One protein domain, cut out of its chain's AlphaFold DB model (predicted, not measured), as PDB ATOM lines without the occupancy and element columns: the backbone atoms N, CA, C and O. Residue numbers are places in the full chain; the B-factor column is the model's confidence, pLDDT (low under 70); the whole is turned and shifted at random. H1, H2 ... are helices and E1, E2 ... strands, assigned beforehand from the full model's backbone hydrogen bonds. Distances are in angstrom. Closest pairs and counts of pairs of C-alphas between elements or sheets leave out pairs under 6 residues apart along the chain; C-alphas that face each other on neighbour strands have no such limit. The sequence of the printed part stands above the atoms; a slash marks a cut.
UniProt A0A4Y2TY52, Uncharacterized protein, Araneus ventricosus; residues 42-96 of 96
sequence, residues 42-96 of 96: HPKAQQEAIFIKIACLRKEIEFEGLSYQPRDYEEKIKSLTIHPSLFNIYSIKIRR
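AT A GLANCE: This is residues 42 to 96 of the 96 residues of an uncharacterized protein of Araneus ventricosus (UniProt A0A4Y2TY52). With little regular structure, this is a small head, the hairpin of E1 and E2 with H1 packed beside it, and a long tail without named elements, residues 69 to 96, of which 80 to 86 and 88 to 96 stick out. The 55 printed residues hold one named helix and two named strands, H1 E1 E2; under half lie in these, the class is mixed, and the two-strand sheet is antiparallel. The whole is only just loose, close to extended, with a radius of gyration of the C-alphas of 14.8 A, and spans 42 by 25 by 18 A.

IN THESE COORDINATES: E1 is residues 61 to 63 and E2 66 to 68, ending at C-alpha 68 (-8.634, 28.133, 41.800). H1, residues 42 to 56, is 20.4 A long and begins at C-alpha 42 (-24.492, 32.134, 52.684).

HOW THE PARTS SIT: In the hairpin, N 63 and O 66 are within hydrogen-bond range at 2.9 A, and the directions differ by 152 degrees. The closest C-alphas of H1 and E1, Ile 50 and Ile 61, are 7.2 A apart. In H1 every O i to N i+4 pair is within hydrogen-bond range.

THE WHOLE: The C-alphas of Gly 65 and Ser 85, the farthest apart, are 44.5 A apart. The printed part has no cut, and both links are tight. Residues 76 to 84 and 86 to 96 have pLDDT under 70.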
ATOM      1  N   HIS A  42     -25.867  31.721  52.416       87.00
ATOM      2  CA  HIS A  42     -24.492  32.134  52.684       87.00
ATOM      3  C   HIS A  42     -23.454  31.298  51.899       87.00
ATOM      4  O   HIS A  42     -22.718  31.894  51.113       87.00
ATOM      5  N   PRO A  43     -23.431  29.950  51.995       88.12
ATOM      6  CA  PRO A  43     -22.599  29.106  51.129       88.12
ATOM      7  C   PRO A  43     -22.813  29.369  49.636       88.12
ATOM      8  O   PRO A  43     -21.850  29.480  48.881       88.12
ATOM      9  N   LYS A  44     -24.072  29.544  49.210       89.88
ATOM     10  CA  LYS A  44     -24.393  29.827  47.807       89.88
ATOM     11  C   LYS A  44     -23.786  31.152  47.332       89.88
ATOM     12  O   LYS A  44     -23.211  31.214  46.249       89.88
ATOM     13  N   ALA A  45     -23.870  32.200  48.149       91.44
ATOM     14  CA  ALA A  45     -23.281  33.499  47.845       91.44
ATOM     15  C   ALA A  45     -21.745  33.437  47.798       91.44
ATOM     16  O   ALA A  45     -21.137  34.048  46.921       91.44
ATOM     17  N   GLN A  46     -21.113  32.672  48.695       92.94
ATOM     18  CA  GLN A  46     -19.664  32.447  48.659       92.94
ATOM     19  C   GLN A  46     -19.242  31.741  47.367       92.94
ATOM     20  O   GLN A  46     -18.310  32.191  46.701       92.94
ATOM     21  N   GLN A  47     -19.968  30.694  46.968       91.50
ATOM     22  CA  GLN A  47     -19.713  29.981  45.720       91.50
ATOM     23  C   GLN A  47     -19.855  30.898  44.496       91.50
ATOM     24  O   GLN A  47     -18.991  30.889  43.618       91.50
ATOM     25  N   GLU A  48     -20.901  31.726  44.438       91.69
ATOM     26  CA  GLU A  48     -21.071  32.691  43.346       91.69
ATOM     27  C   GLU A  48     -19.969  33.757  43.329       91.69
ATOM     28  O   GLU A  48     -19.475  34.106  42.258       91.69
ATOM     29  N   ALA A  49     -19.523  34.242  44.490       93.12
ATOM     30  CA  ALA A  49     -18.427  35.204  44.569       93.12
ATOM     31  C   ALA A  49     -17.106  34.617  44.039       93.12
ATOM     32  O   ALA A  49     -16.403  35.278  43.267       93.12
ATOM     33  N   ILE A  50     -16.796  33.368  44.404       93.81
ATOM     34  CA  ILE A  50     -15.640  32.623  43.884       93.81
ATOM     35  C   ILE A  50     -15.758  32.491  42.363       93.81
ATOM     36  O   ILE A  50     -14.840  32.871  41.632       93.81
ATOM     37  N   PHE A  51     -16.918  32.047  41.876       90.88
ATOM     38  CA  PHE A  51     -17.175  31.896  40.449       90.88
ATOM     39  C   PHE A  51     -17.005  33.213  39.679       90.88
ATOM     40  O   PHE A  51     -16.306  33.243  38.670       90.88
ATOM     41  N   ILE A  52     -17.583  34.321  40.153       90.94
ATOM     42  CA  ILE A  52     -17.459  35.637  39.504       90.94
ATOM     43  C   ILE A  52     -15.991  36.072  39.453       90.94
ATOM     44  O   ILE A  52     -15.524  36.574  38.427       90.94
ATOM     45  N   LYS A  53     -15.235  35.862  40.532       92.56
ATOM     46  CA  LYS A  53     -13.821  36.241  40.590       92.56
ATOM     47  C   LYS A  53     -12.969  35.469  39.577       92.56
ATOM     48  O   LYS A  53     -12.122  36.067  38.913       92.56
ATOM     49  N   ILE A  54     -13.242  34.180  39.405       92.56
ATOM     50  CA  ILE A  54     -12.516  33.318  38.468       92.56
ATOM     51  C   ILE A  54     -12.981  33.569  37.027       92.56
ATOM     52  O   ILE A  54     -12.173  33.907  36.163       92.56
ATOM     53  N   ALA A  55     -14.283  33.439  36.762       87.00
ATOM     54  CA  ALA A  55     -14.841  33.418  35.412       87.00
ATOM     55  C   ALA A  55     -15.021  34.815  34.799       87.00
ATOM     56  O   ALA A  55     -14.893  34.971  33.586       87.00
ATOM     57  N   CYS A  56     -15.330  35.835  35.608       86.12
ATOM     58  CA  CYS A  56     -15.553  37.199  35.116       86.12
ATOM     59  C   CYS A  56     -14.310  38.078  35.278       86.12
ATOM     60  O   CYS A  56     -13.926  38.777  34.342       86.12
ATOM     61  N   LEU A  57     -13.671  38.042  36.452       90.25
ATOM     62  CA  LEU A  57     -12.520  38.905  36.747       90.25
ATOM     63  C   LEU A  57     -11.173  38.283  36.376       90.25
ATOM     64  O   LEU A  57     -10.171  38.994  36.425       90.25
ATOM     65  N   ARG A  58     -11.134  36.990  36.022       90.94
ATOM     66  CA  ARG A  58      -9.903  36.262  35.685       90.94
ATOM     67  C   ARG A  58      -8.824  36.383  36.757       90.94
ATOM     68  O   ARG A  58      -7.642  36.520  36.451       90.94
ATOM     69  N   LYS A  59      -9.232  36.320  38.025       91.88
ATOM     70  CA  LYS A  59      -8.320  36.354  39.170       91.88
ATOM     71  C   LYS A  59      -8.302  35.013  39.876       91.88
ATOM     72  O   LYS A  59      -9.350  34.419  40.108       91.88
ATOM     73  N   GLU A  60      -7.104  34.589  40.249       93.44
ATOM     74  CA  GLU A  60      -6.918  33.457  41.144       93.44
ATOM     75  C   GLU A  60      -7.531  33.742  42.522       93.44
ATOM     76  O   GLU A  60      -7.579  34.887  43.002       93.44
ATOM     77  N   ILE A  61      -8.035  32.686  43.153       94.50
ATOM     78  CA  ILE A  61      -8.495  32.706  44.534       94.50
ATOM     79  C   ILE A  61      -8.128  31.399  45.222       94.50
ATOM     80  O   ILE A  61      -8.287  30.327  44.651       94.50
ATOM     81  N   GLU A  62      -7.669  31.509  46.461       94.50
ATOM     82  CA  GLU A  62      -7.541  30.382  47.373       94.50
ATOM     83  C   GLU A  62      -8.776  30.346  48.278       94.50
ATOM     84  O   GLU A  62      -9.152  31.363  48.870       94.50
ATOM     85  N   PHE A  63      -9.445  29.198  48.345       90.38
ATOM     86  CA  PHE A  63     -10.613  28.988  49.194       90.38
ATOM     87  C   PHE A  63     -10.582  27.566  49.756       90.38
ATOM     88  O   PHE A  63     -10.368  26.617  49.012       90.38
ATOM     89  N   GLU A  64     -10.748  27.429  51.076       90.50
ATOM     90  CA  GLU A  64     -10.676  26.142  51.795       90.50
ATOM     91  C   GLU A  64      -9.400  25.317  51.501       90.50
ATOM     92  O   GLU A  64      -9.418  24.090  51.496       90.50
ATOM     93  N   GLY A  65      -8.267  25.992  51.266       91.56
ATOM     94  CA  GLY A  65      -6.980  25.349  50.957       91.56
ATOM     95  C   GLY A  65      -6.855  24.832  49.519       91.56
ATOM     96  O   GLY A  65      -5.863  24.190  49.179       91.56
ATOM     97  N   LEU A  66      -7.842  25.114  48.664       91.44
ATOM     98  CA  LEU A  66      -7.799  24.847  47.231       91.44
ATOM     99  C   LEU A  66      -7.489  26.145  46.478       91.44
ATOM    100  O   LEU A  66      -8.136  27.171  46.704       91.44
ATOM    101  N   SER A  67      -6.514  26.100  45.567       92.12
ATOM    102  CA  SER A  67      -6.261  27.190  44.619       92.12
ATOM    103  C   SER A  67      -7.126  27.002  43.377       92.12
ATOM    104  O   SER A  67      -7.168  25.924  42.784       92.12
ATOM    105  N   TYR A  68      -7.803  28.076  42.987       90.31
ATOM    106  CA  TYR A  68      -8.634  28.133  41.800       90.31
ATOM    107  C   TYR A  68      -8.018  29.082  40.777       90.31
ATOM    108  O   TYR A  68      -8.077  30.309  40.927       90.31
ATOM    109  N   GLN A  69      -7.451  28.521  39.707       92.19
ATOM    110  CA  GLN A  69      -6.845  29.301  38.637       92.19
ATOM    111  C   GLN A  69      -7.875  29.630  37.552       92.19
ATOM    112  O   GLN A  69      -8.584  28.746  37.080       92.19
ATOM    113  N   PRO A  70      -7.901  30.865  37.025       89.44
ATOM    114  CA  PRO A  70      -8.765  31.232  35.903       89.44
ATOM    115  C   PRO A  70      -8.569  30.398  34.636       89.44
ATOM    116  O   PRO A  70      -9.456  30.398  33.788       89.44
ATOM    117  N   ARG A  71      -7.411  29.741  34.493       87.69
ATOM    118  CA  ARG A  71      -7.060  28.871  33.360       87.69
ATOM    119  C   ARG A  71      -7.773  27.522  33.394       87.69
ATOM    120  O   ARG A  71      -7.969  26.936  32.336       87.69
ATOM    121  N   ASP A  72      -8.181  27.068  34.573       86.94
ATOM    122  CA  ASP A  72      -8.839  25.769  34.747       86.94
ATOM    123  C   ASP A  72     -10.331  25.830  34.383       86.94
ATOM    124  O   ASP A  72     -11.014  24.811  34.325       86.94
ATOM    125  N   TYR A  73     -10.843  27.036  34.124       83.00
ATOM    126  CA  TYR A  73     -12.248  27.305  33.857       83.00
ATOM    127  C   TYR A  73     -12.435  27.897  32.464       83.00
ATOM    128  O   TYR A  73     -11.775  28.871  32.081       83.00
ATOM    129  N   GLU A  74     -13.395  27.334  31.729       78.88
ATOM    130  CA  GLU A  74     -13.735  27.789  30.386       78.88
ATOM    131  C   GLU A  74     -14.063  29.280  30.362       78.88
ATOM    132  O   GLU A  74     -14.716  29.838  31.251       78.88
ATOM    133  N   GLU A  75     -13.615  29.947  29.299       72.75
ATOM    134  CA  GLU A  75     -14.124  31.268  29.000       72.75
ATOM    135  C   GLU A  75     -15.602  31.162  28.679       72.75
ATOM    136  O   GLU A  75     -15.993  30.575  27.670       72.75
ATOM    137  N   LYS A  76     -16.436  31.778  29.519       67.62
ATOM    138  CA  LYS A  76     -17.807  32.046  29.121       67.62
ATOM    139  C   LYS A  76     -17.725  33.030  27.963       67.62
ATOM    140  O   LYS A  76     -17.581  34.234  28.180       67.62
ATOM    141  N   ILE A  77     -17.764  32.504  26.738       62.84
ATOM    142  CA  ILE A  77     -17.823  33.307  25.524       62.84
ATOM    143  C   ILE A  77     -18.999  34.253  25.730       62.84
ATOM    144  O   ILE A  77     -20.149  33.823  25.854       62.84
ATOM    145  N   LYS A  78     -18.712  35.553  25.827       61.62
ATOM    146  CA  LYS A  78     -19.751  36.572  25.769       61.62
ATOM    147  C   LYS A  78     -20.280  36.511  24.342       61.62
ATOM    148  O   LYS A  78     -19.780  37.187  23.451       61.62
ATOM    149  N   SER A  79     -21.280  35.668  24.110       58.56
ATOM    150  CA  SER A  79     -21.989  35.576  22.829       58.56
ATOM    151  C   SER A  79     -22.545  36.933  22.386       58.56
ATOM    152  O   SER A  79     -22.837  37.119  21.214       58.56
ATOM    153  N   LEU A  80     -22.611  37.910  23.298       56.91
ATOM    154  CA  LEU A  80     -23.002  39.289  23.031       56.91
ATOM    155  C   LEU A  80     -22.017  40.079  22.146       56.91
ATOM    156  O   LEU A  80     -22.408  41.094  21.583       56.91
ATOM    157  N   THR A  81     -20.760  39.650  22.009       57.91
ATOM    158  CA  THR A  81     -19.774  40.316  21.128       57.91
ATOM    159  C   THR A  81     -19.687  39.716  19.727       57.91
ATOM    160  O   THR A  81     -18.999  40.267  18.872       57.91
ATOM    161  N   ILE A  82     -20.381  38.605  19.468       63.16
ATOM    162  CA  ILE A  82     -20.380  37.948  18.161       63.16
ATOM    163  C   ILE A  82     -21.732  38.235  17.518       63.16
ATOM    164  O   ILE A  82     -22.765  37.776  17.999       63.16
ATOM    165  N   HIS A  83     -21.727  39.016  16.437       69.50
ATOM    166  CA  HIS A  83     -22.933  39.229  15.641       69.50
ATOM    167  C   HIS A  83     -23.512  37.858  15.237       69.50
ATOM    168  O   HIS A  83     -22.736  37.006  14.798       69.50
ATOM    169  N   PRO A  84     -24.832  37.613  15.345       69.81
ATOM    170  CA  PRO A  84     -25.423  36.294  15.096       69.81
ATOM    171  C   PRO A  84     -25.044  35.669  13.745       69.81
ATOM    172  O   PRO A  84     -24.941  34.452  13.636       69.81
ATOM    173  N   SER A  85     -24.761  36.487  12.725       73.50
ATOM    174  CA  SER A  85     -24.316  36.011  11.405       73.50
ATOM    175  C   SER A  85     -22.871  35.492  11.354       73.50
ATOM    176  O   SER A  85     -22.491  34.872  10.367       73.50
ATOM    177  N   LEU A  86     -22.052  35.772  12.371       67.56
ATOM    178  CA  LEU A  86     -20.664  35.313  12.498       67.56
ATOM    179  C   LEU A  86     -20.543  34.090  13.422       67.56
ATOM    180  O   LEU A  86     -19.443  33.576  13.629       67.56
ATOM    181  N   PHE A  87     -21.660  33.612  13.984       67.00
ATOM    182  CA  PHE A  87     -21.691  32.448  14.863       67.00
ATOM    183  C   PHE A  87     -21.513  31.159  14.049       67.00
ATOM    184  O   PHE A  87     -22.471  30.539  13.589       67.00
ATOM    185  N   ASN A  88     -20.259  30.757  13.836       61.75
ATOM    186  CA  ASN A  88     -19.939  29.523  13.132       61.75
ATOM    187  C   ASN A  88     -19.981  28.316  14.090       61.75
ATOM    188  O   ASN A  88     -19.045  28.091  14.864       61.75
ATOM    189  N   ILE A  89     -21.042  27.512  13.990       59.38
ATOM    190  CA  ILE A  89     -21.281  26.290  14.782       59.38
ATOM    191  C   ILE A  89     -20.168  25.231  14.673       59.38
ATOM    192  O   ILE A  89     -20.035  24.396  15.561       59.38
ATOM    193  N   TYR A  90     -19.327  25.279  13.634       56.12
ATOM    194  CA  TYR A  90     -18.217  24.334  13.449       56.12
ATOM    195  C   TYR A  90     -17.003  24.606  14.357       56.12
ATOM    196  O   TYR A  90     -16.112  23.764  14.454       56.12
ATOM    197  N   SER A  91     -16.952  25.763  15.028       49.53
ATOM    198  CA  SER A  91     -15.846  26.141  15.924       49.53
ATOM    199  C   SER A  91     -15.941  25.528  17.327       49.53
ATOM    200  O   SER A  91     -14.934  25.449  18.031       49.53
ATOM    201  N   ILE A  92     -17.112  25.017  17.721       50.66
ATOM    202  CA  ILE A  92     -17.310  24.327  19.001       50.66
ATOM    203  C   ILE A  92     -16.899  22.862  18.820       50.66
ATOM    204  O   ILE A  92     -17.719  21.947  18.751       50.66
ATOM    205  N   LYS A  93     -15.591  22.618  18.700       43.91
ATOM    206  CA  LYS A  93     -15.055  21.261  18.795       43.91
ATOM    207  C   LYS A  93     -15.008  20.881  20.271       43.91
ATOM    208  O   LYS A  93     -14.005  21.108  20.939       43.91
ATOM    209  N   ILE A  94     -16.109  20.316  20.771       43.44
ATOM    210  CA  ILE A  94     -16.150  19.648  22.077       43.44
ATOM    211  C   ILE A  94     -15.102  18.536  22.025       43.44
ATOM    212  O   ILE A  94     -15.265  17.541  21.312       43.44
ATOM    213  N   ARG A  95     -13.979  18.743  22.713       39.56
ATOM    214  CA  ARG A  95     -12.966  17.711  22.914       39.56
ATOM    215  C   ARG A  95     -13.591  16.700  23.877       39.56
ATOM    216  O   ARG A  95     -13.819  17.034  25.034       39.56
ATOM    217  N   ARG A  96     -13.976  15.535  23.349       41.56
ATOM    218  CA  ARG A  96     -14.291  14.360  24.170       41.56
ATOM    219  C   ARG A  96     -13.044  13.887  24.901       41.56
ATOM    220  O   ARG A  96     -11.949  14.031  24.307       41.56
TER     221      ARG A  96